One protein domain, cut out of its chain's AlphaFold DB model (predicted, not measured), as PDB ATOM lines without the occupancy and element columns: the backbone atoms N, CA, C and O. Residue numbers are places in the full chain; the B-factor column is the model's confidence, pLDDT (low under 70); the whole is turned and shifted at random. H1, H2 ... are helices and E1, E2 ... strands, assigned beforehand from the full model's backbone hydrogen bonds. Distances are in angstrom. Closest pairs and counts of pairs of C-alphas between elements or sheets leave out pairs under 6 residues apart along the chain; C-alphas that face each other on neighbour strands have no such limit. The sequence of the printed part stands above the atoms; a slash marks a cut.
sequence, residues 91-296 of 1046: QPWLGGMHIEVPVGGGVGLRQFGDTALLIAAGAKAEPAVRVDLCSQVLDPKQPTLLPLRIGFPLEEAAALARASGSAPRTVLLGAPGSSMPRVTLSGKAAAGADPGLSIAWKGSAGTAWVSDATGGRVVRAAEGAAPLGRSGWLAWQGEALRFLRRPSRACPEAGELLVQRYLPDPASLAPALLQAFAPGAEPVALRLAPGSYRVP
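This is residues 91 to 296 of the 1046 residues of the protein "Transpeptidase domain-containing protein" of Massilia sp. KIM (UniProt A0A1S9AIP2). What is the main picture? Three strongly twisted sheets stand in a stack: the branched sheet E4 E5 E12 E14 E15 E16 is the layer between the four-stranded sheet E2 E3 E17 E18, whose strands cross its own, and the five-stranded sheet E9 E8 E10 E11 E13, whose strands run nearly along its own. Hairpin E6 E7 and H2 sit at one end of the longest axis, the pair E1 E19 and H1 at the other. What is it made of? The printed part has 206 residues, mostly strand, with H1, E1 to E8, H2, then E9 to E19 along the chain; the five-stranded sheet is mixed, the other sheets antiparallel. It is compact, with a radius of gyration of the C-alphas of 17.4 A and spans of 54 by 38 by 29 A.

What comes first? H1, residues 91 to 94, only grazes, with residues 93 to 94, the sheet of E2, E3, E17 and E18, residues 106 to 112, 115 to 121, 272 to 277 and 284 to 288. E1, residues 98 to 101, and E19, residues 291 to 294, are antiparallel neighbours, with N 99 and O 293 2.8 A apart. In hairpin E2 and E3, N 108 and O 119 are 2.9 A apart, within hydrogen-bond range. What does that sheet face? It faces the branched sheet of E4, E5, E12, E14, E15 and E16, residues 123 to 125, 129 to 132, 208 to 211, 231 to 236, 239 to 246 and 256 to 264, with strands at 57 degrees; Gly 106 and Pro 264 have the closest C-alphas of E2 and E16, 4.3 A. E14 E15 E16 is a meander, each strand the antiparallel neighbour of the one before, with N 242 and O 260 2.8 A apart; E4 and E5 lie on one side of E16, E15 on the other. What else faces the branched sheet? E9, E8, E10, E11 and E13, residues 171 to 173, 148 to 152, 182 to 187, 197 to 202 and 223 to 228, face it with strands at 15 degrees. E8 and E9 are parallel, with N 172 and O 149 2.8 A apart, and H2, residues 154 to 163, only grazes their sheet with residues 154 to 158; E8, H2, E9 is a strand-helix-strand unit, two parallel neighbours joined through a helix, with a right-handed crossover. E7, residues 142 to 145, forms a hairpin with E6, residues 137 to 139, and runs on into E8 at 5 degrees. How are the helices' backbones? In H2 every O i to N i+4 pair is within hydrogen-bond range; H1 is too short for one.

Where are the anchors? C-alpha 91 of H1 is at (3.696, -45.400, -25.180), and C-alpha 294 of E19 at (-0.117, -40.239, -32.449). Which elements are long? E16 measures 26.6 A, E15 23.0 A, E2 19.3 A and H2 14.3 A from first to last C-alpha.

How large is it? The two C-alphas farthest apart, of Arg 162 and Pro 296, are 56.3 A apart. Is it continuous and sure? The printed part has no cut, and the link E12 to E13, 11 residues, is long. Residues 164 to 167 and 191 to 195 have pLDDT under 70.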
ATOM      1  N   GLN A  91       4.981 -45.370 -25.883       86.69
ATOM      2  CA  GLN A  91       3.696 -45.400 -25.180       86.69
ATOM      3  C   GLN A  91       3.802 -45.243 -23.652       86.69
ATOM      4  O   GLN A  91       2.968 -44.517 -23.113       86.69
ATOM      5  N   PRO A  92       4.806 -45.814 -22.953       86.38
ATOM      6  CA  PRO A  92       4.909 -45.663 -21.502       86.38
ATOM      7  C   PRO A  92       5.056 -44.214 -21.017       86.38
ATOM      8  O   PRO A  92       4.661 -43.912 -19.897       86.38
ATOM      9  N   TRP A  93       5.611 -43.322 -21.846       87.69
ATOM     10  CA  TRP A  93       5.928 -41.941 -21.451       87.69
ATOM     11  C   TRP A  93       5.130 -40.893 -22.221       87.69
ATOM     12  O   TRP A  93       4.830 -39.825 -21.701       87.69
ATOM     13  N   LEU A  94       4.789 -41.196 -23.473       89.19
ATOM     14  CA  LEU A  94       4.133 -40.276 -24.399       89.19
ATOM     15  C   LEU A  94       2.771 -40.809 -24.864       89.19
ATOM     16  O   LEU A  94       2.263 -40.361 -25.886       89.19
ATOM     17  N   GLY A  95       2.175 -41.771 -24.156       88.56
ATOM     18  CA  GLY A  95       0.901 -42.387 -24.527       88.56
ATOM     19  C   GLY A  95      -0.201 -41.360 -24.804       88.56
ATOM     20  O   GLY A  95      -0.495 -40.500 -23.980       88.56
ATOM     21  N   GLY A  96      -0.807 -41.431 -25.990       86.62
ATOM     22  CA  GLY A  96      -1.850 -40.501 -26.430       86.62
ATOM     23  C   GLY A  96      -1.352 -39.154 -26.968       86.62
ATOM     24  O   GLY A  96      -2.157 -38.435 -27.571       86.62
ATOM     25  N   MET A  97      -0.062 -38.830 -26.823       89.44
ATOM     26  CA  MET A  97       0.523 -37.570 -27.284       89.44
ATOM     27  C   MET A  97       0.646 -37.494 -28.806       89.44
ATOM     28  O   MET A  97       0.822 -38.497 -29.506       89.44
ATOM     29  N   HIS A  98       0.594 -36.260 -29.301       90.62
ATOM     30  CA  HIS A  98       0.824 -35.922 -30.695       90.62
ATOM     31  C   HIS A  98       2.280 -35.506 -30.915       90.62
ATOM     32  O   HIS A  98       2.782 -34.615 -30.231       90.62
ATOM     33  N   ILE A  99       2.947 -36.142 -31.876       90.69
ATOM     34  CA  ILE A  99       4.336 -35.861 -32.239       90.69
ATOM     35  C   ILE A  99       4.373 -35.392 -33.688       90.69
ATOM     36  O   ILE A  99       3.910 -36.081 -34.595       90.69
ATOM     37  N   GLU A 100       4.970 -34.226 -33.897       90.94
ATOM     38  CA  GLU A 100       5.197 -33.645 -35.212       90.94
ATOM     39  C   GLU A 100       6.680 -33.776 -35.574       90.94
ATOM     40  O   GLU A 100       7.554 -33.282 -34.858       90.94
ATOM     41  N   VAL A 101       6.955 -34.449 -36.687       89.38
ATOM     42  CA  VAL A 101       8.290 -34.598 -37.261       89.38
ATOM     43  C   VAL A 101       8.395 -33.643 -38.452       89.38
ATOM     44  O   VAL A 101       7.715 -33.865 -39.459       89.38
ATOM     45  N   PRO A 102       9.206 -32.574 -38.360       87.12
ATOM     46  CA  PRO A 102       9.261 -31.551 -39.394       87.12
ATOM     47  C   PRO A 102       9.915 -32.076 -40.677       87.12
ATOM     48  O   PRO A 102      10.733 -32.995 -40.652       87.12
ATOM     49  N   VAL A 103       9.561 -31.452 -41.803       80.06
ATOM     50  CA  VAL A 103      10.199 -31.688 -43.112       80.06
ATOM     51  C   VAL A 103      11.536 -30.940 -43.222       80.06
ATOM     52  O   VAL A 103      12.431 -31.374 -43.938       80.06
ATOM     53  N   GLY A 104      11.679 -29.814 -42.511       75.31
ATOM     54  CA  GLY A 104      12.886 -28.985 -42.521       75.31
ATOM     55  C   GLY A 104      14.071 -29.612 -41.779       75.31
ATOM     56  O   GLY A 104      13.892 -30.418 -40.866       75.31
ATOM     57  N   GLY A 105      15.282 -29.210 -42.174       81.94
ATOM     58  CA  GLY A 105      16.531 -29.713 -41.606       81.94
ATOM     59  C   GLY A 105      16.911 -29.072 -40.270       81.94
ATOM     60  O   GLY A 105      16.817 -27.857 -40.110       81.94
ATOM     61  N   GLY A 106      17.379 -29.887 -39.326       91.81
ATOM     62  CA  GLY A 106      17.955 -29.461 -38.056       91.81
ATOM     63  C   GLY A 106      17.648 -30.381 -36.872       91.81
ATOM     64  O   GLY A 106      16.910 -31.366 -36.957       91.81
ATOM     65  N   VAL A 107      18.237 -30.038 -35.731       94.56
ATOM     66  CA  VAL A 107      18.052 -30.712 -34.446       94.56
ATOM     67  C   VAL A 107      17.336 -29.784 -33.471       94.56
ATOM     68  O   VAL A 107      17.754 -28.649 -33.246       94.56
ATOM     69  N   GLY A 108      16.257 -30.280 -32.868       93.38
ATOM     70  CA  GLY A 108      15.460 -29.555 -31.886       93.38
ATOM     71  C   GLY A 108      15.124 -30.398 -30.659       93.38
ATOM     72  O   GLY A 108      15.051 -31.624 -30.720       93.38
ATOM     73  N   LEU A 109      14.885 -29.713 -29.540       95.12
ATOM     74  CA  LEU A 109      14.418 -30.298 -28.282       95.12
ATOM     75  C   LEU A 109      13.029 -29.748 -27.953       95.12
ATOM     76  O   LEU A 109      12.847 -28.528 -27.944       95.12
ATOM     77  N   ARG A 110      12.069 -30.628 -27.657       93.56
ATOM     78  CA  ARG A 110      10.710 -30.291 -27.200       93.56
ATOM     79  C   ARG A 110      10.441 -30.944 -25.837       93.56
ATOM     80  O   ARG A 110      10.894 -32.057 -25.596       93.56
ATOM     81  N   GLN A 111       9.720 -30.254 -24.955       94.56
ATOM     82  CA  GLN A 111       9.316 -30.767 -23.638       94.56
ATOM     83  C   GLN A 111       7.855 -31.237 -23.702       94.56
ATOM     84  O   GLN A 111       7.006 -30.502 -24.204       94.56
ATOM     85  N   PHE A 112       7.571 -32.429 -23.180       92.56
ATOM     86  CA  PHE A 112       6.244 -33.040 -23.088       92.56
ATOM     87  C   PHE A 112       6.023 -33.570 -21.665       92.56
ATOM     88  O   PHE A 112       6.448 -34.677 -21.338       92.56
ATOM     89  N   GLY A 113       5.388 -32.770 -20.802       89.25
ATOM     90  CA  GLY A 113       5.315 -33.086 -19.370       89.25
ATOM     91  C   GLY A 113       6.722 -33.271 -18.797       89.25
ATOM     92  O   GLY A 113       7.589 -32.430 -19.034       89.25
ATOM     93  N   ASP A 114       6.976 -34.409 -18.152       90.75
ATOM     94  CA  ASP A 114       8.289 -34.765 -17.591       90.75
ATOM     95  C   ASP A 114       9.227 -35.455 -18.596       90.75
ATOM     96  O   ASP A 114      10.317 -35.889 -18.238       90.75
ATOM     97  N   THR A 115       8.823 -35.577 -19.865       94.00
ATOM     98  CA  THR A 115       9.620 -36.219 -20.918       94.00
ATOM     99  C   THR A 115      10.139 -35.191 -21.916       94.00
ATOM    100  O   THR A 115       9.377 -34.427 -22.508       94.00
ATOM    101  N   ALA A 116      11.440 -35.208 -22.180       96.25
ATOM    102  CA  ALA A 116      12.050 -34.430 -23.250       96.25
ATOM    103  C   ALA A 116      12.175 -35.280 -24.517       96.25
ATOM    104  O   ALA A 116      12.610 -36.429 -24.474       96.25
ATOM    105  N   LEU A 117      11.832 -34.702 -25.665       95.75
ATOM    106  CA  LEU A 117      11.949 -35.338 -26.971       95.75
ATOM    107  C   LEU A 117      12.929 -34.555 -27.846       95.75
ATOM    108  O   LEU A 117      12.696 -33.392 -28.185       95.75
ATOM    109  N   LEU A 118      14.016 -35.215 -28.235       96.44
ATOM    110  CA  LEU A 118      14.912 -34.767 -29.295       96.44
ATOM    111  C   LEU A 118      14.351 -35.195 -30.648       96.44
ATOM    112  O   LEU A 118      13.997 -36.360 -30.825       96.44
ATOM    113  N   ILE A 119      14.330 -34.269 -31.603       95.12
ATOM    114  CA  ILE A 119      13.961 -34.518 -32.996       95.12
ATOM    115  C   ILE A 119      15.098 -34.006 -33.881       95.12
ATOM    116  O   ILE A 119      15.354 -32.805 -33.929       95.12
ATOM    117  N   ALA A 120      15.781 -34.915 -34.572       94.06
ATOM    118  CA  ALA A 120      16.790 -34.608 -35.582       94.06
ATOM    119  C   ALA A 120      16.247 -35.008 -36.962       94.06
ATOM    120  O   ALA A 120      16.369 -36.165 -37.376       94.06
ATOM    121  N   ALA A 121      15.600 -34.059 -37.637       91.50
ATOM    122  CA  ALA A 121      15.004 -34.222 -38.962       91.50
ATOM    123  C   ALA A 121      15.867 -33.505 -39.998       91.50
ATOM    124  O   ALA A 121      16.408 -32.453 -39.687       91.50
ATOM    125  N   GLY A 122      16.055 -34.085 -41.190       87.25
ATOM    126  CA  GLY A 122      16.941 -33.506 -42.209       87.25
ATOM    127  C   GLY A 122      18.291 -33.076 -41.622       87.25
ATOM    128  O   GLY A 122      18.687 -31.926 -41.760       87.25
ATOM    129  N   ALA A 123      18.928 -33.947 -40.835       89.00
ATOM    130  CA  ALA A 123      20.172 -33.654 -40.132       89.00
ATOM    131  C   ALA A 123      21.245 -34.677 -40.515       89.00
ATOM    132  O   ALA A 123      21.000 -35.888 -40.513       89.00
ATOM    133  N   LYS A 124      22.448 -34.192 -40.815       88.81
ATOM    134  CA  LYS A 124      23.622 -34.994 -41.149       88.81
ATOM    135  C   LYS A 124      24.519 -35.133 -39.926       88.81
ATOM    136  O   LYS A 124      24.977 -34.142 -39.368       88.81
ATOM    137  N   ALA A 125      24.794 -36.372 -39.532       89.50
ATOM    138  CA  ALA A 125      25.768 -36.669 -38.491       89.50
ATOM    139  C   ALA A 125      27.184 -36.706 -39.087       89.50
ATOM    140  O   ALA A 125      27.429 -37.429 -40.054       89.50
ATOM    141  N   GLU A 126      28.118 -35.968 -38.499       89.31
ATOM    142  CA  GLU A 126      29.546 -36.076 -38.811       89.31
ATOM    143  C   GLU A 126      30.160 -37.329 -38.148       89.31
ATOM    144  O   GLU A 126      29.532 -37.940 -37.272       89.31
ATOM    145  N   PRO A 127      31.366 -37.778 -38.547       86.38
ATOM    146  CA  PRO A 127      32.062 -38.859 -37.851       86.38
ATOM    147  C   PRO A 127      32.244 -38.557 -36.357       86.38
ATOM    148  O   PRO A 127      32.580 -37.441 -35.969       86.38
ATOM    149  N   ALA A 128      32.022 -39.555 -35.498       91.81
ATOM    150  CA  ALA A 128      32.165 -39.374 -34.056       91.81
ATOM    151  C   ALA A 128      33.643 -39.334 -33.638       91.81
ATOM    152  O   ALA A 128      34.435 -40.204 -34.007       91.81
ATOM    153  N   VAL A 129      33.996 -38.372 -32.787       92.06
ATOM    154  CA  VAL A 129      35.306 -38.287 -32.145       92.06
ATOM    155  C   VAL A 129      35.284 -39.114 -30.862       92.06
ATOM    156  O   VAL A 129      34.543 -38.821 -29.924       92.06
ATOM    157  N   ARG A 130      36.109 -40.163 -30.821       92.31
ATOM    158  CA  ARG A 130      36.260 -41.063 -29.669       92.31
ATOM    159  C   ARG A 130      37.352 -40.583 -28.720       92.31
ATOM    160  O   ARG A 130      38.511 -40.569 -29.122       92.31
ATOM    161  N   VAL A 131      37.019 -40.268 -27.476       91.19
ATOM    162  CA  VAL A 131      37.962 -39.885 -26.417       91.19
ATOM    163  C   VAL A 131      38.027 -40.997 -25.373       91.19
ATOM    164  O   VAL A 131      37.012 -41.356 -24.780       91.19
ATOM    165  N   ASP A 132      39.221 -41.541 -25.146       89.69
ATOM    166  CA  ASP A 132      39.480 -42.446 -24.026       89.69
ATOM    167  C   ASP A 132      39.499 -41.632 -22.725       89.69
ATOM    168  O   ASP A 132      40.343 -40.744 -22.566       89.69
ATOM    169  N   LEU A 133      38.565 -41.891 -21.808       89.56
ATOM    170  CA  LEU A 133      38.454 -41.099 -20.585       89.56
ATOM    171  C   LEU A 133      39.587 -41.390 -19.598       89.56
ATOM    172  O   LEU A 133      39.961 -40.482 -18.862       89.56
ATOM    173  N   CYS A 134      40.204 -42.573 -19.634       86.75
ATOM    174  CA  CYS A 134      41.371 -42.888 -18.809       86.75
ATOM    175  C   CYS A 134      42.561 -41.996 -19.176       86.75
ATOM    176  O   CYS A 134      43.290 -41.534 -18.300       86.75
ATOM    177  N   SER A 135      42.693 -41.634 -20.460       84.12
ATOM    178  CA  SER A 135      43.702 -40.657 -20.896       84.12
ATOM    179  C   SER A 135      43.500 -39.267 -20.278       84.12
ATOM    180  O   SER A 135      44.449 -38.488 -20.201       84.12
ATOM    181  N   GLN A 136      42.289 -38.953 -19.804       86.62
ATOM    182  CA  GLN A 136      41.936 -37.685 -19.164       86.62
ATOM    183  C   GLN A 136      41.935 -37.757 -17.631       86.62
ATOM    184  O   GLN A 136      41.770 -36.724 -16.990       86.62
ATOM    185  N   VAL A 137      42.124 -38.929 -17.020       85.00
ATOM    186  CA  VAL A 137      42.129 -39.065 -15.556       85.00
ATOM    187  C   VAL A 137      43.419 -38.478 -14.963       85.00
ATOM    188  O   VAL A 137      44.527 -38.761 -15.434       85.00
ATOM    189  N   LEU A 138      43.263 -37.645 -13.926       76.56
ATOM    190  CA  LEU A 138      44.365 -37.095 -13.125       76.56
ATOM    191  C   LEU A 138      44.945 -38.122 -12.154       76.56
ATOM    192  O   LEU A 138      46.155 -38.322 -12.124       76.56
ATOM    193  N   ASP A 139      44.068 -38.758 -11.376       70.94
ATOM    194  CA  ASP A 139      44.405 -39.753 -10.360       70.94
ATOM    195  C   ASP A 139      43.577 -41.026 -10.606       70.94
ATOM    196  O   ASP A 139      42.354 -40.992 -10.474       70.94
ATOM    197  N   PRO A 140      44.196 -42.165 -10.959       70.00
ATOM    198  CA  PRO A 140      43.480 -43.426 -11.151       70.00
ATOM    199  C   PRO A 140      42.724 -43.911  -9.904       70.00
ATOM    200  O   PRO A 140      41.729 -44.621 -10.034       70.00
ATOM    201  N   LYS A 141      43.162 -43.528  -8.694       74.88
ATOM    202  CA  LYS A 141      42.491 -43.900  -7.435       74.88
ATOM    203  C   LYS A 141      41.207 -43.104  -7.208       74.88
ATOM    204  O   LYS A 141      40.281 -43.593  -6.563       74.88
ATOM    205  N   GLN A 142      41.147 -41.887  -7.740       74.50
ATOM    206  CA  GLN A 142      39.969 -41.030  -7.744       74.50
ATOM    207  C   GLN A 142      39.782 -40.481  -9.157       74.50
ATOM    208  O   GLN A 142      40.313 -39.400  -9.416       74.50
ATOM    209  N   PRO A 143      39.053 -41.179 -10.060       78.81
ATOM    210  CA  PRO A 143      39.075 -40.957 -11.512       78.81
ATOM    211  C   PRO A 143      38.412 -39.635 -11.931       78.81
ATOM    212  O   PRO A 143      37.407 -39.595 -12.639       78.81
ATOM    213  N   THR A 144      38.964 -38.532 -11.451       87.44
ATOM    214  CA  THR A 144      38.560 -37.159 -11.691       87.44
ATOM    215  C   THR A 144      39.232 -36.720 -12.975       87.44
ATOM    216  O   THR A 144      40.448 -36.864 -13.142       87.44
ATOM    217  N   LEU A 145      38.425 -36.216 -13.899       87.25
ATOM    218  CA  LEU A 145      38.906 -35.795 -15.199       87.25
ATOM    219  C   LEU A 145      39.663 -34.469 -15.101       87.25
ATOM    220  O   LEU A 145      39.182 -33.509 -14.492       87.25
ATOM    221  N   LEU A 146      40.790 -34.384 -15.808       87.19
ATOM    222  CA  LEU A 146      41.217 -33.124 -16.406       87.19
ATOM    223  C   LEU A 146      40.067 -32.607 -17.278       87.19
ATOM    224  O   LEU A 146      39.570 -33.370 -18.112       87.19
ATOM    225  N   PRO A 147      39.639 -31.342 -17.121       88.62
ATOM    226  CA  PRO A 147      38.528 -30.822 -17.900       88.62
ATOM    227  C   PRO A 147      38.773 -30.947 -19.409       88.62
ATOM    228  O   PRO A 147      39.679 -30.311 -19.955       88.62
ATOM    229  N   LEU A 148      37.938 -31.739 -20.084       91.56
ATOM    230  CA  LEU A 148      37.976 -31.906 -21.533       91.56
ATOM    231  C   LEU A 148      37.330 -30.678 -22.181       91.56
ATOM    232  O   LEU A 148      36.188 -30.326 -21.873       91.56
ATOM    233  N   ARG A 149      38.068 -30.026 -23.082       92.19
ATOM    234  CA  ARG A 149      37.640 -28.798 -23.766       92.19
ATOM    235  C   ARG A 149      37.154 -29.125 -25.169       92.19
ATOM    236  O   ARG A 149      37.874 -29.755 -25.938       92.19
ATOM    237  N   ILE A 150      35.935 -28.708 -25.493       94.94
ATOM    238  CA  ILE A 150      35.239 -29.050 -26.733       94.94
ATOM    239  C   ILE A 150      34.724 -27.766 -27.386       94.94
ATOM    240  O   ILE A 150      34.061 -26.955 -26.746       94.94
ATOM    241  N   GLY A 151      35.072 -27.568 -28.655       92.38
ATOM    242  CA  GLY A 151      34.757 -26.377 -29.441       92.38
ATOM    243  C   GLY A 151      35.595 -25.149 -29.161       92.38
ATOM    244  O   GLY A 151      35.265 -24.076 -29.649       92.38
ATOM    245  N   PHE A 152      36.694 -25.290 -28.426       89.69
ATOM    246  CA  PHE A 152      37.618 -24.189 -28.171       89.69
ATOM    247  C   PHE A 152      38.526 -23.938 -29.387       89.69
ATOM    248  O   PHE A 152      38.940 -24.902 -30.036       89.69
ATOM    249  N   PRO A 153      38.874 -22.677 -29.696       87.50
ATOM    250  CA  PRO A 153      39.987 -22.364 -30.581       87.50
ATOM    251  C   PRO A 153      41.319 -22.694 -29.885       87.50
ATOM    252  O   PRO A 153      41.400 -22.763 -28.652       87.50
ATOM    253  N   LEU A 154      42.377 -22.905 -30.672       86.56
ATOM    254  CA  LEU A 154      43.673 -23.347 -30.148       86.56
ATOM    255  C   LEU A 154      44.290 -22.311 -29.197       86.56
ATOM    256  O   LEU A 154      44.848 -22.681 -28.168       86.56
ATOM    257  N   GLU A 155      44.179 -21.025 -29.522       85.81
ATOM    258  CA  GLU A 155      44.778 -19.925 -28.766       85.81
ATOM    259  C   GLU A 155      44.175 -19.812 -27.363       85.81
ATOM    260  O   GLU A 155      44.900 -19.624 -26.385       85.81
ATOM    261  N   GLU A 156      42.855 -19.985 -27.251       86.75
ATOM    262  CA  GLU A 156      42.135 -19.978 -25.975       86.75
ATOM    263  C   GLU A 156      42.500 -21.210 -25.142       86.75
ATOM    264  O   GLU A 156      42.832 -21.087 -23.963       86.75
ATOM    265  N   ALA A 157      42.537 -22.393 -25.763       82.31
ATOM    266  CA  ALA A 157      42.974 -23.613 -25.089       82.31
ATOM    267  C   ALA A 157      44.424 -23.503 -24.577       82.31
ATOM    268  O   ALA A 157      44.720 -23.916 -23.457       82.31
ATOM    269  N   ALA A 158      45.316 -22.896 -25.363       81.12
ATOM    270  CA  ALA A 158      46.703 -22.638 -24.990       81.12
ATOM    271  C   ALA A 158      46.847 -21.560 -23.902       81.12
ATOM    272  O   ALA A 158      47.743 -21.637 -23.060       81.12
ATOM    273  N   ALA A 159      45.996 -20.533 -23.897       84.25
ATOM    274  CA  ALA A 159      45.960 -19.540 -22.826       84.25
ATOM    275  C   ALA A 159      45.517 -20.175 -21.502       84.25
ATOM    276  O   ALA A 159      46.190 -20.002 -20.486       84.25
ATOM    277  N   LEU A 160      44.458 -20.989 -21.535       76.75
ATOM    278  CA  LEU A 160      43.987 -21.746 -20.377       76.75
ATOM    279  C   LEU A 160      45.070 -22.692 -19.849       76.75
ATOM    280  O   LEU A 160      45.331 -22.686 -18.653       76.75
ATOM    281  N   ALA A 161      45.753 -23.420 -20.738       71.12
ATOM    282  CA  ALA A 161      46.866 -24.310 -20.400       71.12
ATOM    283  C   ALA A 161      47.973 -23.615 -19.596       71.12
ATOM    284  O   ALA A 161      48.505 -24.177 -18.641       71.12
ATOM    285  N   ARG A 162      48.325 -22.387 -20.003       75.44
ATOM    286  CA  ARG A 162      49.340 -21.567 -19.331       75.44
ATOM    287  C   ARG A 162      48.859 -21.073 -17.968       75.44
ATOM    288  O   ARG A 162      49.664 -20.983 -17.049       75.44
ATOM    289  N   ALA A 163      47.568 -20.777 -17.835       75.88
ATOM    290  CA  ALA A 163      46.975 -20.278 -16.599       75.88
ATOM    291  C   ALA A 163      46.733 -21.376 -15.545       75.88
ATOM    292  O   ALA A 163      46.869 -21.116 -14.355       75.88
ATOM    293  N   SER A 164      46.383 -22.601 -15.953       65.88
ATOM    294  CA  SER A 164      45.999 -23.692 -15.042       65.88
ATOM    295  C   SER A 164      47.166 -24.525 -14.499       65.88
ATOM    296  O   SER A 164      46.925 -25.533 -13.831       65.88
ATOM    297  N   GLY A 165      48.420 -24.185 -14.833       59.62
ATOM    298  CA  GLY A 165      49.632 -24.938 -14.458       59.62
ATOM    299  C   GLY A 165      49.712 -26.373 -15.016       59.62
ATOM    300  O   GLY A 165      50.727 -27.045 -14.867       59.62
ATOM    301  N   SER A 166      48.653 -26.842 -15.677       61.41
ATOM    302  CA  SER A 166      48.487 -28.171 -16.259       61.41
ATOM    303  C   SER A 166      47.918 -28.012 -17.668       61.41
ATOM    304  O   SER A 166      46.791 -27.546 -17.854       61.41
ATOM    305  N   ALA A 167      48.719 -28.357 -18.677       65.12
ATOM    306  CA  ALA A 167      48.277 -28.283 -20.063       65.12
ATOM    307  C   ALA A 167      47.130 -29.285 -20.317       65.12
ATOM    308  O   ALA A 167      47.187 -30.416 -19.822       65.12
ATOM    309  N   PRO A 168      46.088 -28.909 -21.082       74.25
ATOM    310  CA  PRO A 168      45.001 -29.815 -21.407       74.25
ATOM    311  C   PRO A 168      45.543 -30.976 -22.245       74.25
ATOM    312  O   PRO A 168      46.237 -30.764 -23.240       74.25
ATOM    313  N   ARG A 169      45.212 -32.212 -21.851       80.88
ATOM    314  CA  ARG A 169      45.654 -33.416 -22.573       80.88
ATOM    315  C   ARG A 169      44.949 -33.554 -23.912       80.88
ATOM    316  O   ARG A 169      45.603 -33.775 -24.922       80.88
ATOM    317  N   THR A 170      43.626 -33.407 -23.934       87.50
ATOM    318  CA  THR A 170      42.839 -33.440 -25.173       87.50
ATOM    319  C   THR A 170      41.981 -32.197 -25.300       87.50
ATOM    320  O   THR A 170      41.326 -31.771 -24.351       87.50
ATOM    321  N   VAL A 171      41.973 -31.627 -26.504       90.44
ATOM    322  CA  VAL A 171      41.128 -30.487 -26.868       90.44
ATOM    323  C   VAL A 171      40.474 -30.801 -28.201       90.44
ATOM    324  O   VAL A 171      41.168 -31.088 -29.171       90.44
ATOM    325  N   LEU A 172      39.148 -30.759 -28.257       93.50
ATOM    326  CA  LEU A 172      38.406 -30.911 -29.501       93.50
ATOM    327  C   LEU A 172      38.182 -29.514 -30.088       93.50
ATOM    328  O   LEU A 172      37.404 -28.737 -29.538       93.50
ATOM    329  N   LEU A 173      38.906 -29.175 -31.152       91.19
ATOM    330  CA  LEU A 173      38.904 -27.840 -31.742       91.19
ATOM    331  C   LEU A 173      37.662 -27.604 -32.604       91.19
ATOM    332  O   LEU A 173      37.270 -28.463 -33.402       91.19
ATOM    333  N   GLY A 174      37.097 -26.406 -32.457       89.25
ATOM    334  CA  GLY A 174      36.165 -25.836 -33.426       89.25
ATOM    335  C   GLY A 174      36.904 -25.186 -34.598       89.25
ATOM    336  O   GLY A 174      38.070 -24.802 -34.479       89.25
ATOM    337  N   ALA A 175      36.232 -25.063 -35.737       85.81
ATOM    338  CA  ALA A 175      36.752 -24.349 -36.891       85.81
ATOM    339  C   ALA A 175      36.855 -22.838 -36.586       85.81
ATOM    340  O   ALA A 175      36.044 -22.299 -35.822       85.81
ATOM    341  N   PRO A 176      37.829 -22.118 -37.175       81.06
ATOM    342  CA  PRO A 176      37.913 -20.666 -37.037       81.06
ATOM    343  C   PRO A 176      36.592 -19.983 -37.430       81.06
ATOM    344  O   PRO A 176      36.050 -20.258 -38.497       81.06
ATOM    345  N   GLY A 177      36.076 -19.098 -36.571       82.44
ATOM    346  CA  GLY A 177      34.806 -18.392 -36.802       82.44
ATOM    347  C   GLY A 177      33.534 -19.214 -36.546       82.44
ATOM    348  O   GLY A 177      32.442 -18.721 -36.816       82.44
ATOM    349  N   SER A 178      33.646 -20.438 -36.022       85.00
ATOM    350  CA  SER A 178      32.493 -21.298 -35.728       85.00
ATOM    351  C   SER A 178      31.571 -20.746 -34.630       85.00
ATOM    352  O   SER A 178      32.039 -20.234 -33.606       85.00
ATOM    353  N   SER A 179      30.258 -20.934 -34.816       88.50
ATOM    354  CA  SER A 179      29.202 -20.655 -33.829       88.50
ATOM    355  C   SER A 179      29.062 -21.744 -32.756       88.50
ATOM    356  O   SER A 179      28.225 -21.621 -31.860       88.50
ATOM    357  N   MET A 180      29.868 -22.809 -32.831       91.88
ATOM    358  CA  MET A 180      29.789 -23.951 -31.925       91.88
ATOM    359  C   MET A 180      29.999 -23.534 -30.457       91.88
ATOM    360  O   MET A 180      31.001 -22.875 -30.144       91.88
ATOM    361  N   PRO A 181      29.108 -23.949 -29.532       95.19
ATOM    362  CA  PRO A 181      29.267 -23.677 -28.114       95.19
ATOM    363  C   PRO A 181      30.609 -24.175 -27.573       95.19
ATOM    364  O   PRO A 181      31.084 -25.259 -27.919       95.19
ATOM    365  N   ARG A 182      31.198 -23.396 -26.666       94.88
ATOM    366  CA  ARG A 182      32.355 -23.811 -25.872       94.88
ATOM    367  C   ARG A 182      31.864 -24.724 -24.764       94.88
ATOM    368  O   ARG A 182      31.112 -24.273 -23.907       94.88
ATOM    369  N   VAL A 183      32.273 -25.989 -24.775       96.31
ATOM    370  CA  VAL A 183      31.838 -26.994 -23.798       96.31
ATOM    371  C   VAL A 183      33.027 -27.501 -22.993       96.31
ATOM    372  O   VAL A 183      34.068 -27.867 -23.535       96.31
ATOM    373  N   THR A 184      32.867 -27.527 -21.675       94.94
ATOM    374  CA  THR A 184      33.807 -28.129 -20.732       94.94
ATOM    375  C   THR A 184      33.138 -29.322 -20.070       94.94
ATOM    376  O   THR A 184      32.091 -29.168 -19.450       94.94
ATOM    377  N   LEU A 185      33.746 -30.500 -20.191       94.50
ATOM    378  CA  LEU A 185      33.329 -31.707 -19.482       94.50
ATOM    379  C   LEU A 185      34.268 -31.948 -18.295       94.50
ATOM    380  O   LEU A 185      35.486 -31.986 -18.475       94.50
ATOM    381  N   SER A 186      33.712 -32.130 -17.102       92.38
ATOM    382  CA  SER A 186      34.466 -32.367 -15.867       92.38
ATOM    383  C   SER A 186      33.725 -33.333 -14.931       92.38
ATOM    384  O   SER A 186      32.616 -33.777 -15.226       92.38
ATOM    385  N   GLY A 187      34.360 -33.707 -13.817       90.69
ATOM    386  CA  GLY A 187      33.787 -34.602 -12.805       90.69
ATOM    387  C   GLY A 187      34.514 -35.944 -12.682       90.69
ATOM    388  O   GLY A 187      35.624 -36.116 -13.187       90.69
ATOM    389  N   LYS A 188      33.889 -36.891 -11.976       88.62
ATOM    390  CA  LYS A 188      34.371 -38.258 -11.737       88.62
ATOM    391  C   LYS A 188      33.866 -39.203 -12.826       88.62
ATOM    392  O   LYS A 188      32.673 -39.460 -12.944       88.62
ATOM    393  N   ALA A 189      34.781 -39.797 -13.578       84.25
ATOM    394  CA  ALA A 189      34.458 -40.699 -14.675       84.25
ATOM    395  C   ALA A 189      34.328 -42.175 -14.263       84.25
ATOM    396  O   ALA A 189      34.355 -43.018 -15.145       84.25
ATOM    397  N   ALA A 190      34.171 -42.525 -12.980       78.69
ATOM    398  CA  ALA A 190      34.113 -43.925 -12.530       78.69
ATOM    399  C   ALA A 190      32.958 -44.725 -13.167       78.69
ATOM    400  O   ALA A 190      31.837 -44.217 -13.304       78.69
ATOM    401  N   ALA A 191      33.209 -45.981 -13.545       66.62
ATOM    402  CA  ALA A 191      32.184 -46.913 -14.010       66.62
ATOM    403  C   ALA A 191      31.073 -47.071 -12.949       66.62
ATOM    404  O   ALA A 191      31.345 -47.421 -11.805       66.62
ATOM    405  N   GLY A 192      29.821 -46.777 -13.319       60.66
ATOM    406  CA  GLY A 192      28.658 -46.875 -12.423       60.66
ATOM    407  C   GLY A 192      28.378 -45.657 -11.526       60.66
ATOM    408  O   GLY A 192      27.374 -45.667 -10.825       60.66
ATOM    409  N   ALA A 193      29.201 -44.599 -11.553       56.41
ATOM    410  CA  ALA A 193      28.894 -43.351 -10.847       56.41
ATOM    411  C   ALA A 193      27.894 -42.501 -11.653       56.41
ATOM    412  O   ALA A 193      28.256 -41.956 -12.702       56.41
ATOM    413  N   ASP A 194      26.658 -42.376 -11.164       61.50
ATOM    414  CA  ASP A 194      25.597 -41.569 -11.778       61.50
ATOM    415  C   ASP A 194      25.268 -40.320 -10.929       61.50
ATOM    416  O   ASP A 194      25.003 -40.471  -9.732       61.50
ATOM    417  N   PRO A 195      25.299 -39.094 -11.493       61.56
ATOM    418  CA  PRO A 195      25.882 -38.703 -12.773       61.56
ATOM    419  C   PRO A 195      27.282 -38.152 -12.515       61.56
ATOM    420  O   PRO A 195      27.470 -36.954 -12.319       61.56
ATOM    421  N   GLY A 196      28.291 -39.022 -12.446       80.44
ATOM    422  CA  GLY A 196      29.647 -38.631 -12.042       80.44
ATOM    423  C   GLY A 196      30.276 -37.511 -12.890       80.44
ATOM    424  O   GLY A 196      31.215 -36.866 -12.423       80.44
ATOM    425  N   LEU A 197      29.754 -37.234 -14.092       91.31
ATOM    426  CA  LEU A 197      30.221 -36.188 -15.001       91.31
ATOM    427  C   LEU A 197      29.212 -35.045 -15.153       91.31
ATOM    428  O   LEU A 197      27.999 -35.249 -15.176       91.31
ATOM    429  N   SER A 198      29.728 -33.836 -15.355       94.12
ATOM    430  CA  SER A 198      28.946 -32.655 -15.704       94.12
ATOM    431  C   SER A 198      29.512 -31.974 -16.941       94.12
ATOM    432  O   SER A 198      30.718 -31.987 -17.203       94.12
ATOM    433  N   ILE A 199      28.616 -31.374 -17.716       96.25
ATOM    434  CA  ILE A 199      28.981 -30.465 -18.791       96.25
ATOM    435  C   ILE A 199      28.687 -29.030 -18.361       96.25
ATOM    436  O   ILE A 199      27.676 -28.759 -17.714       96.25
ATOM    437  N   ALA A 200      29.551 -28.107 -18.755       96.94
ATOM    438  CA  ALA A 200      29.309 -26.672 -18.721       96.94
ATOM    439  C   ALA A 200      29.472 -26.124 -20.137       96.94
ATOM    440  O   ALA A 200      30.404 -26.522 -20.839       96.94
ATOM    441  N   TRP A 201      28.584 -25.236 -20.570       97.25
ATOM    442  CA  TRP A 201      28.622 -24.668 -21.914       97.25
ATOM    443  C   TRP A 201      28.486 -23.150 -21.916       97.25
ATOM    444  O   TRP A 201      27.854 -22.564 -21.039       97.25
ATOM    445  N   LYS A 202      29.045 -22.540 -22.962       96.25
ATOM    446  CA  LYS A 202      28.840 -21.148 -23.365       96.25
ATOM    447  C   LYS A 202      28.560 -21.105 -24.865       96.25
ATOM    448  O   LYS A 202      29.423 -21.460 -25.665       96.25
ATOM    449  N   GLY A 203      27.349 -20.716 -25.240       93.94
ATOM    450  CA  GLY A 203      26.854 -20.699 -26.616       93.94
ATOM    451  C   GLY A 203      25.953 -19.497 -26.891       93.94
ATOM    452  O   GLY A 203      25.945 -18.520 -26.144       93.94
ATOM    453  N   SER A 204      25.183 -19.561 -27.978       92.50
ATOM    454  CA  SER A 204      24.231 -18.504 -28.326       92.50
ATOM    455  C   SER A 204      22.947 -18.589 -27.496       92.50
ATOM    456  O   SER A 204      22.626 -19.628 -26.905       92.50
ATOM    457  N   ALA A 205      22.142 -17.523 -27.538       88.50
ATOM    458  CA  ALA A 205      20.742 -17.595 -27.130       88.50
ATOM    459  C   ALA A 205      20.042 -18.768 -27.850       88.50
ATOM    460  O   ALA A 205      20.295 -19.023 -29.031       88.50
ATOM    461  N   GLY A 206      19.218 -19.523 -27.120       88.25
ATOM    462  CA  GLY A 206      18.540 -20.721 -27.632       88.25
ATOM    463  C   GLY A 206      19.308 -22.041 -27.485       88.25
ATOM    464  O   GLY A 206      18.741 -23.083 -27.812       88.25
ATOM    465  N   THR A 207      20.541 -22.030 -26.960       96.62
ATOM    466  CA  THR A 207      21.269 -23.268 -26.627       96.62
ATOM    467  C   THR A 207      20.497 -24.079 -25.579       96.62
ATOM    468  O   THR A 207      20.013 -23.534 -24.581       96.62
ATOM    469  N   ALA A 208      20.350 -25.381 -25.819       97.06
ATOM    470  CA  ALA A 208      19.546 -26.274 -24.996       97.06
ATOM    471  C   ALA A 208      20.231 -27.628 -24.781       97.06
ATOM    472  O   ALA A 208      20.772 -28.209 -25.718       97.06
ATOM    473  N   TRP A 209      20.161 -28.144 -23.557       97.38
ATOM    474  CA  TRP A 209      20.727 -29.427 -23.147       97.38
ATOM    475  C   TRP A 209      19.647 -30.400 -22.674       97.38
ATOM    476  O   TRP A 209      18.714 -30.007 -21.972       97.38
ATOM    477  N   VAL A 210      19.819 -31.681 -23.000       96.75
ATOM    478  CA  VAL A 210      19.125 -32.805 -22.359       96.75
ATOM    479  C   VAL A 210      20.093 -33.976 -22.190       96.75
ATOM    480  O   VAL A 210      20.933 -34.222 -23.055       96.75
ATOM    481  N   SER A 211      19.965 -34.730 -21.104       94.94
ATOM    482  CA  SER A 211      20.645 -36.018 -20.920       94.94
ATOM    483  C   SER A 211      19.769 -37.005 -20.153       94.94
ATOM    484  O   SER A 211      18.769 -36.626 -19.541       94.94
ATOM    485  N   ASP A 212      20.155 -38.273 -20.145       91.06
ATOM    486  CA  ASP A 212      19.564 -39.272 -19.245       91.06
ATOM    487  C   ASP A 212      19.661 -38.882 -17.760       91.06
ATOM    488  O   ASP A 212      18.749 -39.163 -16.990       91.06
ATOM    489  N   ALA A 213      20.691 -38.126 -17.378       91.69
ATOM    490  CA  ALA A 213      20.849 -37.592 -16.027       91.69
ATOM    491  C   ALA A 213      20.030 -36.317 -15.737       91.69
ATOM    492  O   ALA A 213      19.956 -35.878 -14.591       91.69
ATOM    493  N   THR A 214      19.409 -35.688 -16.743       91.06
ATOM    494  CA  THR A 214      18.539 -34.511 -16.517       91.06
ATOM    495  C   THR A 214      17.132 -34.869 -16.037       91.06
ATOM    496  O   THR A 214      16.339 -33.962 -15.784       91.06
ATOM    497  N   GLY A 215      16.802 -36.162 -15.933       88.31
ATOM    498  CA  GLY A 215      15.474 -36.615 -15.512       88.31
ATOM    499  C   GLY A 215      14.362 -36.155 -16.456       88.31
ATOM    500  O   GLY A 215      13.289 -35.797 -15.995       88.31
ATOM    501  N   GLY A 216      14.639 -36.087 -17.763       89.44
ATOM    502  CA  GLY A 216      13.665 -35.675 -18.781       89.44
ATOM    503  C   GLY A 216      13.403 -34.168 -18.886       89.44
ATOM    504  O   GLY A 216      12.515 -33.760 -19.632       89.44
ATOM    505  N   ARG A 217      14.184 -33.315 -18.206       94.00
ATOM    506  CA  ARG A 217      14.066 -31.848 -18.284       94.00
ATOM    507  C   ARG A 217      15.050 -31.232 -19.283       94.00
ATOM    508  O   ARG A 217      16.262 -31.380 -19.138       94.00
ATOM    509  N   VAL A 218      14.548 -30.435 -20.230       96.31
ATOM    510  CA  VAL A 218      15.398 -29.611 -21.110       96.31
ATOM    511  C   VAL A 218      15.924 -28.379 -20.361       96.31
ATOM    512  O   VAL A 218      15.146 -27.555 -19.879       96.31
ATOM    513  N   VAL A 219      17.246 -28.201 -20.312       95.75
ATOM    514  CA  VAL A 219      17.904 -27.015 -19.733       95.75
ATOM    515  C   VAL A 219      18.234 -26.025 -20.850       95.75
ATOM    516  O   VAL A 219      19.060 -26.325 -21.707       95.75
ATOM    517  N   ARG A 220      17.598 -24.844 -20.867       96.12
ATOM    518  CA  ARG A 220      17.824 -23.800 -21.886       96.12
ATOM    519  C   ARG A 220      18.552 -22.608 -21.287       96.12
ATOM    520  O   ARG A 220      17.985 -21.908 -20.456       96.12
ATOM    521  N   ALA A 221      19.780 -22.368 -21.728       95.06
ATOM    522  CA  ALA A 221      20.571 -21.221 -21.303       95.06
ATOM    523  C   ALA A 221      21.693 -20.949 -22.310       95.06
ATOM    524  O   ALA A 221      22.254 -21.890 -22.872       95.06
ATOM    525  N   ALA A 222      22.042 -19.676 -22.522       94.44
ATOM    526  CA  ALA A 222      23.223 -19.317 -23.313       94.44
ATOM    527  C   ALA A 222      24.515 -19.771 -22.611       94.44
ATOM    528  O   ALA A 222      25.420 -20.296 -23.252       94.44
ATOM    529  N   GLU A 223      24.551 -19.655 -21.283       97.00
ATOM    530  CA  GLU A 223      25.587 -20.218 -20.420       97.00
ATOM    531  C   GLU A 223      24.919 -21.087 -19.356       97.00
ATOM    532  O   GLU A 223      23.960 -20.658 -18.715       97.00
ATOM    533  N   GLY A 224      25.381 -22.321 -19.184       95.44
ATOM    534  CA  GLY A 224      24.759 -23.249 -18.245       95.44
ATOM    535  C   GLY A 224      25.633 -24.449 -17.919       95.44
ATOM    536  O   GLY A 224      26.660 -24.682 -18.555       95.44
ATOM    537  N   ALA A 225      25.215 -25.211 -16.911       96.19
ATOM    538  CA  ALA A 225      25.835 -26.474 -16.545       96.19
ATOM    539  C   ALA A 225      24.767 -27.510 -16.185       96.19
ATOM    540  O   ALA A 225      23.715 -27.171 -15.640       96.19
ATOM    541  N   ALA A 226      25.028 -28.774 -16.509       95.62
ATOM    542  CA  ALA A 226      24.100 -29.873 -16.275       95.62
ATOM    543  C   ALA A 226      24.833 -31.222 -16.174       95.62
ATOM    544  O   ALA A 226      25.924 -31.374 -16.732       95.62
ATOM    545  N   PRO A 227      24.248 -32.219 -15.488       94.38
ATOM    546  CA  PRO A 227      24.833 -33.550 -15.401       94.38
ATOM    547  C   PRO A 227      24.780 -34.305 -16.740       94.38
ATOM    548  O   PRO A 227      23.866 -34.131 -17.559       94.38
ATOM    549  N   LEU A 228      25.756 -35.189 -16.939       92.81
ATOM    550  CA  LEU A 228      25.837 -36.149 -18.037       92.81
ATOM    551  C   LEU A 228      25.906 -37.569 -17.459       92.81
ATOM    552  O   LEU A 228      26.858 -37.903 -16.754       92.81
ATOM    553  N   GLY A 229      24.930 -38.409 -17.806       90.12
ATOM    554  CA  GLY A 229      24.950 -39.840 -17.512       90.12
ATOM    555  C   GLY A 229      25.640 -40.624 -18.632       90.12
ATOM    556  O   GLY A 229      26.833 -40.451 -18.906       90.12
ATOM    557  N   ARG A 230      24.898 -41.510 -19.300       89.00
ATOM    558  CA  ARG A 230      25.381 -42.310 -20.435       89.00
ATOM    559  C   ARG A 230      25.218 -41.578 -21.758       89.00
ATOM    560  O   ARG A 230      26.030 -41.796 -22.655       89.00
ATOM    561  N   SER A 231      24.204 -40.732 -21.922       92.25
ATOM    562  CA  SER A 231      23.984 -40.005 -23.174       92.25
ATOM    563  C   SER A 231      23.323 -38.644 -22.994       92.25
ATOM    564  O   SER A 231      22.460 -38.460 -22.141       92.25
ATOM    565  N   GLY A 232      23.698 -37.689 -23.843       95.31
ATOM    566  CA  GLY A 232      23.111 -36.352 -23.841       95.31
ATOM    567  C   GLY A 232      23.297 -35.610 -25.157       95.31
ATOM    568  O   GLY A 232      24.083 -36.022 -26.015       95.31
ATOM    569  N   TRP A 233      22.547 -34.526 -25.315       97.81
ATOM    570  CA  TRP A 233      22.522 -33.686 -26.504       97.81
ATOM    571  C   TRP A 233      22.546 -32.214 -26.127       97.81
ATOM    572  O   TRP A 233      21.702 -31.757 -25.357       97.81
ATOM    573  N   LEU A 234      23.476 -31.474 -26.729       97.94
ATOM    574  CA  LEU A 234      23.515 -30.016 -26.703       97.94
ATOM    575  C   LEU A 234      23.099 -29.505 -28.080       97.94
ATOM    576  O   LEU A 234      23.834 -29.727 -29.035       97.94
ATOM    577  N   ALA A 235      21.949 -28.850 -28.194       97.06
ATOM    578  CA  ALA A 235      21.426 -28.315 -29.450       97.06
ATOM    579  C   ALA A 235      21.492 -26.781 -29.473       97.06
ATOM    580  O   ALA A 235      21.186 -26.131 -28.472       97.06
ATOM    581  N   TRP A 236      21.864 -26.201 -30.613       95.56
ATOM    582  CA  TRP A 236      21.881 -24.753 -30.856       95.56
ATOM    583  C   TRP A 236      21.635 -24.490 -32.345       95.56
ATOM    584  O   TRP A 236      22.168 -25.200 -33.182       95.56
ATOM    585  N   GLN A 237      20.831 -23.483 -32.698       92.69
ATOM    586  CA  GLN A 237      20.655 -23.023 -34.093       92.69
ATOM    587  C   GLN A 237      20.379 -24.137 -35.142       92.69
ATOM    588  O   GLN A 237      20.764 -24.012 -36.299       92.69
ATOM    589  N   GLY A 238      19.715 -25.234 -34.756       92.50
ATOM    590  CA  GLY A 238      19.460 -26.390 -35.633       92.50
ATOM    591  C   GLY A 238      20.624 -27.387 -35.749       92.50
ATOM    592  O   GLY A 238      20.449 -28.453 -36.336       92.50
ATOM    593  N   GLU A 239      21.778 -27.100 -35.160       95.31
ATOM    594  CA  GLU A 239      22.891 -28.027 -34.962       95.31
ATOM    595  C   GLU A 239      22.819 -28.708 -33.589       95.31
ATOM    596  O   GLU A 239      22.096 -28.272 -32.686       95.31
ATOM    597  N   ALA A 240      23.592 -29.782 -33.408       96.75
ATOM    598  CA  ALA A 240      23.786 -30.367 -32.087       96.75
ATOM    599  C   ALA A 240      25.116 -31.113 -31.909       96.75
ATOM    600  O   ALA A 240      25.697 -31.628 -32.861       96.75
ATOM    601  N   LEU A 241      25.543 -31.252 -30.653       97.44
ATOM    602  CA  LEU A 241      26.546 -32.210 -30.201       97.44
ATOM    603  C   LEU A 241      25.848 -33.326 -29.435       97.44
ATOM    604  O   LEU A 241      25.155 -33.081 -28.448       97.44
ATOM    605  N   ARG A 242      26.083 -34.562 -29.863       97.12
ATOM    606  CA  ARG A 242      25.703 -35.773 -29.148       97.12
ATOM    607  C   ARG A 242      26.886 -36.279 -28.336       97.12
ATOM    608  O   ARG A 242      27.976 -36.464 -28.874       97.12
ATOM    609  N   PHE A 243      26.626 -36.586 -27.076       96.44
ATOM    610  CA  PHE A 243      27.560 -37.193 -26.140       96.44
ATOM    611  C   PHE A 243      27.085 -38.604 -25.819       96.44
ATOM    612  O   PHE A 243      25.905 -38.820 -25.540       96.44
ATOM    613  N   LEU A 244      27.995 -39.573 -25.868       94.19
ATOM    614  CA  LEU A 244      27.690 -40.959 -25.534       94.19
ATOM    615  C   LEU A 244      28.867 -41.605 -24.808       94.19
ATOM    616  O   LEU A 244      29.928 -41.802 -25.395       94.19
ATOM    617  N   ARG A 245      28.651 -41.973 -23.550       90.62
ATOM    618  CA  ARG A 245      29.605 -42.699 -22.718       90.62
ATOM    619  C   ARG A 245      29.393 -44.200 -22.876       90.62
ATOM    620  O   ARG A 245      28.266 -44.694 -22.795       90.62
ATOM    621  N   ARG A 246      30.473 -44.939 -23.123       88.81
ATOM    622  CA  ARG A 246      30.439 -46.391 -23.336       88.81
ATOM    623  C   ARG A 246      31.489 -47.089 -22.477       88.81
ATOM    624  O   ARG A 246      32.584 -46.553 -22.321       88.81
ATOM    625  N   PRO A 247      31.202 -48.290 -21.952       85.50
ATOM    626  CA  PRO A 247      32.247 -49.154 -21.419       85.50
ATOM    627  C   PRO A 247      33.301 -49.439 -22.495       85.50
ATOM    628  O   PRO A 247      32.957 -49.676 -23.654       85.50
ATOM    629  N   SER A 248      34.573 -49.447 -22.110       83.12
ATOM    630  CA  SER A 248      35.697 -49.756 -22.995       83.12
ATOM    631  C   SER A 248      36.582 -50.796 -22.324       83.12
ATOM    632  O   SER A 248      36.928 -50.648 -21.159       83.12
ATOM    633  N   ARG A 249      36.997 -51.835 -23.057       80.94
ATOM    634  CA  ARG A 249      37.979 -52.804 -22.536       80.94
ATOM    635  C   ARG A 249      39.358 -52.178 -22.317       80.94
ATOM    636  O   ARG A 249      40.091 -52.649 -21.463       80.94
ATOM    637  N   ALA A 250      39.694 -51.145 -23.092       79.69
ATOM    638  CA  ALA A 250      40.956 -50.416 -22.961       79.69
ATOM    639  C   ALA A 250      40.959 -49.451 -21.765       79.69
ATOM    640  O   ALA A 250      42.022 -49.069 -21.300       79.69
ATOM    641  N   CYS A 251      39.773 -49.087 -21.274       83.31
ATOM    642  CA  CYS A 251      39.586 -48.207 -20.127       83.31
ATOM    643  C   CYS A 251      38.433 -48.743 -19.257       83.31
ATOM    644  O   CYS A 251      37.325 -48.194 -19.298       83.31
ATOM    645  N   PRO A 252      38.631 -49.863 -18.533       83.00
ATOM    646  CA  PRO A 252      37.581 -50.471 -17.717       83.00
ATOM    647  C   PRO A 252      37.056 -49.548 -16.610       83.00
ATOM    648  O   PRO A 252      35.870 -49.587 -16.287       83.00
ATOM    649  N   GLU A 253      37.924 -48.705 -16.049       82.50
ATOM    650  CA  GLU A 253      37.621 -47.843 -14.909       82.50
ATOM    651  C   GLU A 253      36.756 -46.629 -15.265       82.50
ATOM    652  O   GLU A 253      35.930 -46.224 -14.444       82.50
ATOM    653  N   ALA A 254      36.907 -46.062 -16.472       84.88
ATOM    654  CA  ALA A 254      36.192 -44.846 -16.867       84.88
ATOM    655  C   ALA A 254      35.374 -44.938 -18.166       84.88
ATOM    656  O   ALA A 254      34.397 -44.197 -18.347       84.88
ATOM    657  N   GLY A 255      35.711 -45.889 -19.035       89.12
ATOM    658  CA  GLY A 255      35.121 -46.050 -20.354       89.12
ATOM    659  C   GLY A 255      35.627 -45.029 -21.376       89.12
ATOM    660  O   GLY A 255      36.684 -44.420 -21.251       89.12
ATOM    661  N   GLU A 256      34.849 -44.837 -22.428       91.44
ATOM    662  CA  GLU A 256      35.128 -43.877 -23.490       91.44
ATOM    663  C   GLU A 256      33.954 -42.923 -23.688       91.44
ATOM    664  O   GLU A 256      32.802 -43.257 -23.396       91.44
ATOM    665  N   LEU A 257      34.251 -41.744 -24.224       93.25
ATOM    666  CA  LEU A 257      33.274 -40.751 -24.639       93.25
ATOM    667  C   LEU A 257      33.292 -40.622 -26.160       93.25
ATOM    668  O   LEU A 257      34.332 -40.361 -26.761       93.25
ATOM    669  N   LEU A 258      32.127 -40.748 -26.782       95.62
ATOM    670  CA  LEU A 258      31.919 -40.366 -28.171       95.62
ATOM    671  C   LEU A 258      31.251 -38.998 -28.222       95.62
ATOM    672  O   LEU A 258      30.187 -38.807 -27.630       95.62
ATOM    673  N   VAL A 259      31.867 -38.078 -28.956       96.38
ATOM    674  CA  VAL A 259      31.324 -36.751 -29.254       96.38
ATOM    675  C   VAL A 259      31.044 -36.686 -30.749       96.38
ATOM    676  O   VAL A 259      31.936 -36.940 -31.554       96.38
ATOM    677  N   GLN A 260      29.807 -36.391 -31.134       95.94
ATOM    678  CA  GLN A 260      29.391 -36.385 -32.536       95.94
ATOM    679  C   GLN A 260      28.588 -35.129 -32.859       95.94
ATOM    680  O   GLN A 260      27.602 -34.848 -32.182       95.94
ATOM    681  N   ARG A 261      28.977 -34.406 -33.911       94.56
ATOM    682  CA  ARG A 261      28.250 -33.225 -34.384       94.56
ATOM    683  C   ARG A 261      27.152 -33.596 -35.380       94.56
ATOM    684  O   ARG A 261      27.309 -34.524 -36.173       94.56
ATOM    685  N   TYR A 262      26.045 -32.870 -35.317       94.25
ATOM    686  CA  TYR A 262      24.908 -32.944 -36.225       94.25
ATOM    687  C   TYR A 262      24.686 -31.571 -36.854       94.25
ATOM    688  O   TYR A 262      24.566 -30.578 -36.138       94.25
ATOM    689  N   LEU A 263      24.619 -31.546 -38.182       92.44
ATOM    690  CA  LEU A 263      24.418 -30.361 -39.010       92.44
ATOM    691  C   LEU A 263      23.049 -30.423 -39.702       92.44
ATOM    692  O   LEU A 263      22.643 -31.518 -40.102       92.44
ATOM    693  N   PRO A 264      22.352 -29.294 -39.914       92.31
ATOM    694  CA  PRO A 264      21.222 -29.234 -40.832       92.31
ATOM    695  C   PRO A 264      21.617 -29.700 -42.241       92.31
ATOM    696  O   PRO A 264      22.616 -29.260 -42.804       92.31
ATOM    697  N   ASP A 265      20.810 -30.581 -42.814       88.06
ATOM    698  CA  ASP A 265      20.911 -31.091 -44.179       88.06
ATOM    699  C   ASP A 265      19.502 -31.148 -44.797       88.06
ATOM    700  O   ASP A 265      18.835 -32.189 -44.758       88.06
ATOM    701  N   PRO A 266      19.011 -30.020 -45.345       78.38
ATOM    702  CA  PRO A 266      17.653 -29.927 -45.878       78.38
ATOM    703  C   PRO A 266      17.427 -30.808 -47.116       78.38
ATOM    704  O   PRO A 266      16.281 -31.029 -47.493       78.38
ATOM    705  N   ALA A 267      18.491 -31.318 -47.750       77.06
ATOM    706  CA  ALA A 267      18.391 -32.238 -48.882       77.06
ATOM    707  C   ALA A 267      18.180 -33.700 -48.445       77.06
ATOM    708  O   ALA A 267      17.867 -34.558 -49.273       77.06
ATOM    709  N   SER A 268      18.353 -34.007 -47.156       75.50
ATOM    710  CA  SER A 268      18.210 -35.362 -46.639       75.50
ATOM    711  C   SER A 268      16.744 -35.792 -46.577       75.50
ATOM    712  O   SER A 268      15.937 -35.230 -45.841       75.50
ATOM    713  N   LEU A 269      16.416 -36.864 -47.301       71.50
ATOM    714  CA  LEU A 269      15.108 -37.534 -47.265       71.50
ATOM    715  C   LEU A 269      15.060 -38.679 -46.236       71.50
ATOM    716  O   LEU A 269      14.128 -39.487 -46.227       71.50
ATOM    717  N   ALA A 270      16.092 -38.808 -45.396       76.75
ATOM    718  CA  ALA A 270      16.176 -39.886 -44.423       76.75
ATOM    719  C   ALA A 270      15.144 -39.703 -43.292       76.75
ATOM    720  O   ALA A 270      14.912 -38.578 -42.847       76.75
ATOM    721  N   PRO A 271      14.579 -40.799 -42.747       83.94
ATOM    722  CA  PRO A 271      13.761 -40.735 -41.543       83.94
ATOM    723  C   PRO A 271      14.491 -40.036 -40.387       83.94
ATOM    724  O   PRO A 271      15.634 -40.393 -40.056       83.94
ATOM    725  N   ALA A 272      13.806 -39.079 -39.763       88.69
ATOM    726  CA  ALA A 272      14.268 -38.314 -38.617       88.69
ATOM    727  C   ALA A 272      14.554 -39.226 -37.422       88.69
ATOM    728  O   ALA A 272      13.820 -40.185 -37.166       88.69
ATOM    729  N   LEU A 273      15.612 -38.917 -36.674       92.44
ATOM    730  CA  LEU A 273      15.904 -39.565 -35.399       92.44
ATOM    731  C   LEU A 273      15.097 -38.880 -34.297       92.44
ATOM    732  O   LEU A 273      15.252 -37.681 -34.070       92.44
ATOM    733  N   LEU A 274      14.280 -39.656 -33.593       93.38
ATOM    734  CA  LEU A 274      13.608 -39.235 -32.373       93.38
ATOM    735  C   LEU A 274      14.275 -39.927 -31.191       93.38
ATOM    736  O   LEU A 274      14.505 -41.135 -31.251       93.38
ATOM    737  N   GLN A 275      14.563 -39.183 -30.124       94.62
ATOM    738  CA  GLN A 275      15.076 -39.748 -28.878       94.62
ATOM    739  C   GLN A 275      14.354 -39.141 -27.674       94.62
ATOM    740  O   GLN A 275      14.415 -37.931 -27.461       94.62
ATOM    741  N   ALA A 276      13.662 -39.981 -26.908       93.75
ATOM    742  CA  ALA A 276      12.931 -39.588 -25.711       93.75
ATOM    743  C   ALA A 276      13.789 -39.796 -24.457       93.75
ATOM    744  O   ALA A 276      14.424 -40.839 -24.301       93.75
ATOM    745  N   PHE A 277      13.776 -38.806 -23.568       94.44
ATOM    746  CA  PHE A 277      14.424 -38.802 -22.261       94.44
ATOM    747  C   PHE A 277      13.339 -38.637 -21.201       94.44
ATOM    748  O   PHE A 277      12.694 -37.590 -21.154       94.44
ATOM    749  N   ALA A 278      13.132 -39.660 -20.377       91.38
ATOM    750  CA  ALA A 278      12.109 -39.677 -19.334       91.38
ATOM    751  C   ALA A 278      12.742 -39.932 -17.952       91.38
ATOM    752  O   ALA A 278      13.842 -40.489 -17.882       91.38
ATOM    753  N   PRO A 279      12.083 -39.538 -16.847       88.38
ATOM    754  CA  PRO A 279      12.630 -39.708 -15.505       88.38
ATOM    755  C   PRO A 279      12.840 -41.192 -15.173       88.38
ATOM    756  O   PRO A 279      11.920 -41.997 -15.304       88.38
ATOM    757  N   GLY A 280      14.053 -41.560 -14.747       80.38
ATOM    758  CA  GLY A 280      14.379 -42.925 -14.310       80.38
ATOM    759  C   GLY A 280      14.348 -43.999 -15.407       80.38
ATOM    760  O   GLY A 280      14.400 -45.183 -15.084       80.38
ATOM    761  N   ALA A 281      14.265 -43.614 -16.686       80.06
ATOM    762  CA  ALA A 281      14.224 -44.536 -17.817       80.06
ATOM    763  C   ALA A 281      15.426 -44.347 -18.752       80.06
ATOM    764  O   ALA A 281      15.866 -43.227 -19.015       80.06
ATOM    765  N   GLU A 282      15.926 -45.454 -19.302       83.06
ATOM    766  CA  GLU A 282      16.927 -45.414 -20.371       83.06
ATOM    767  C   GLU A 282      16.337 -44.729 -21.620       83.06
ATOM    768  O   GLU A 282      15.196 -45.024 -21.996       83.06
ATOM    769  N   PRO A 283      17.085 -43.836 -22.297       86.31
ATOM    770  CA  PRO A 283      16.566 -43.117 -23.452       86.31
ATOM    771  C   PRO A 283      16.132 -44.045 -24.589       86.31
ATOM    772  O   PRO A 283      16.896 -44.902 -25.042       86.31
ATOM    773  N   VAL A 284      14.936 -43.814 -25.129       86.44
ATOM    774  CA  VAL A 284      14.391 -44.603 -26.245       86.44
ATOM    775  C   VAL A 284      14.529 -43.843 -27.551       86.44
ATOM    776  O   VAL A 284      14.095 -42.698 -27.662       86.44
ATOM    777  N   ALA A 285      15.125 -44.491 -28.551       88.25
ATOM    778  CA  ALA A 285      15.353 -43.921 -29.871       88.25
ATOM    779  C   ALA A 285      14.613 -44.693 -30.968       88.25
ATOM    780  O   ALA A 285      14.571 -45.922 -30.961       88.25
ATOM    781  N   LEU A 286      14.078 -43.970 -31.949       87.56
ATOM    782  CA  LEU A 286      13.408 -44.534 -33.121       87.56
ATOM    783  C   LEU A 286      13.520 -43.597 -34.324       87.56
ATOM    784  O   LEU A 286      13.951 -42.450 -34.201       87.56
ATOM    785  N   ARG A 287      13.160 -44.103 -35.503       87.56
ATOM    786  CA  ARG A 287      13.204 -43.347 -36.755       87.56
ATOM    787  C   ARG A 287      11.820 -43.238 -37.379       87.56
ATOM    788  O   ARG A 287      11.175 -44.264 -37.575       87.56
ATOM    789  N   LEU A 288      11.403 -42.019 -37.716       84.50
ATOM    790  CA  LEU A 288      10.124 -41.735 -38.378       84.50
ATOM    791  C   LEU A 288      10.345 -40.863 -39.605       84.50
ATOM    792  O   LEU A 288      11.242 -40.025 -39.624       84.50
ATOM    793  N   ALA A 289       9.527 -41.059 -40.634       86.25
ATOM    794  CA  ALA A 289       9.477 -40.107 -41.733       86.25
ATOM    795  C   ALA A 289       8.949 -38.744 -41.229       86.25
ATOM    796  O   ALA A 289       8.353 -38.676 -40.152       86.25
ATOM    797  N   PRO A 290       9.161 -37.650 -41.974       86.06
ATOM    798  CA  PRO A 290       8.449 -36.404 -41.718       86.06
ATOM    799  C   PRO A 290       6.934 -36.626 -41.735       86.06
ATOM    800  O   PRO A 290       6.419 -37.347 -42.592       86.06
ATOM    801  N   GLY A 291       6.221 -36.020 -40.789       88.44
ATOM    802  CA  GLY A 291       4.786 -36.222 -40.644       88.44
ATOM    803  C   GLY A 291       4.271 -36.044 -39.223       88.44
ATOM    804  O   GLY A 291       4.985 -35.644 -38.305       88.44
ATOM    805  N   SER A 292       2.989 -36.350 -39.061       88.62
ATOM    806  CA  SER A 292       2.232 -36.188 -37.827       88.62
ATOM    807  C   SER A 292       1.830 -37.563 -37.293       88.62
ATOM    808  O   SER A 292       1.255 -38.380 -38.013       88.62
ATOM    809  N   TYR A 293       2.168 -37.835 -36.034       88.62
ATOM    810  CA  TYR A 293       2.036 -39.150 -35.416       88.62
ATOM    811  C   TYR A 293       1.312 -39.062 -34.077       88.62
ATOM    812  O   TYR A 293       1.515 -38.126 -33.304       88.62
ATOM    813  N   ARG A 294       0.506 -40.081 -33.765       88.69
ATOM    814  CA  ARG A 294      -0.117 -40.239 -32.449       88.69
ATOM    815  C   ARG A 294       0.453 -41.469 -31.763       88.69
ATOM    816  O   ARG A 294       0.352 -42.576 -32.289       88.69
ATOM    817  N   VAL A 295       1.038 -41.283 -30.586       86.69
ATOM    818  CA  VAL A 295       1.523 -42.409 -29.784       86.69
ATOM    819  C   VAL A 295       0.307 -43.175 -29.242       86.69
ATOM    820  O   VAL A 295      -0.607 -42.540 -28.705       86.69
ATOM    821  N   PRO A 296       0.247 -44.515 -29.374       80.62
ATOM    822  CA  PRO A 296      -0.863 -45.306 -28.847       80.62
ATOM    823  C   PRO A 296      -1.096 -45.027 -27.360       80.62
ATOM    824  O   PRO A 296      -0.139 -44.879 -26.612       80.62
TER     825      PRO A 296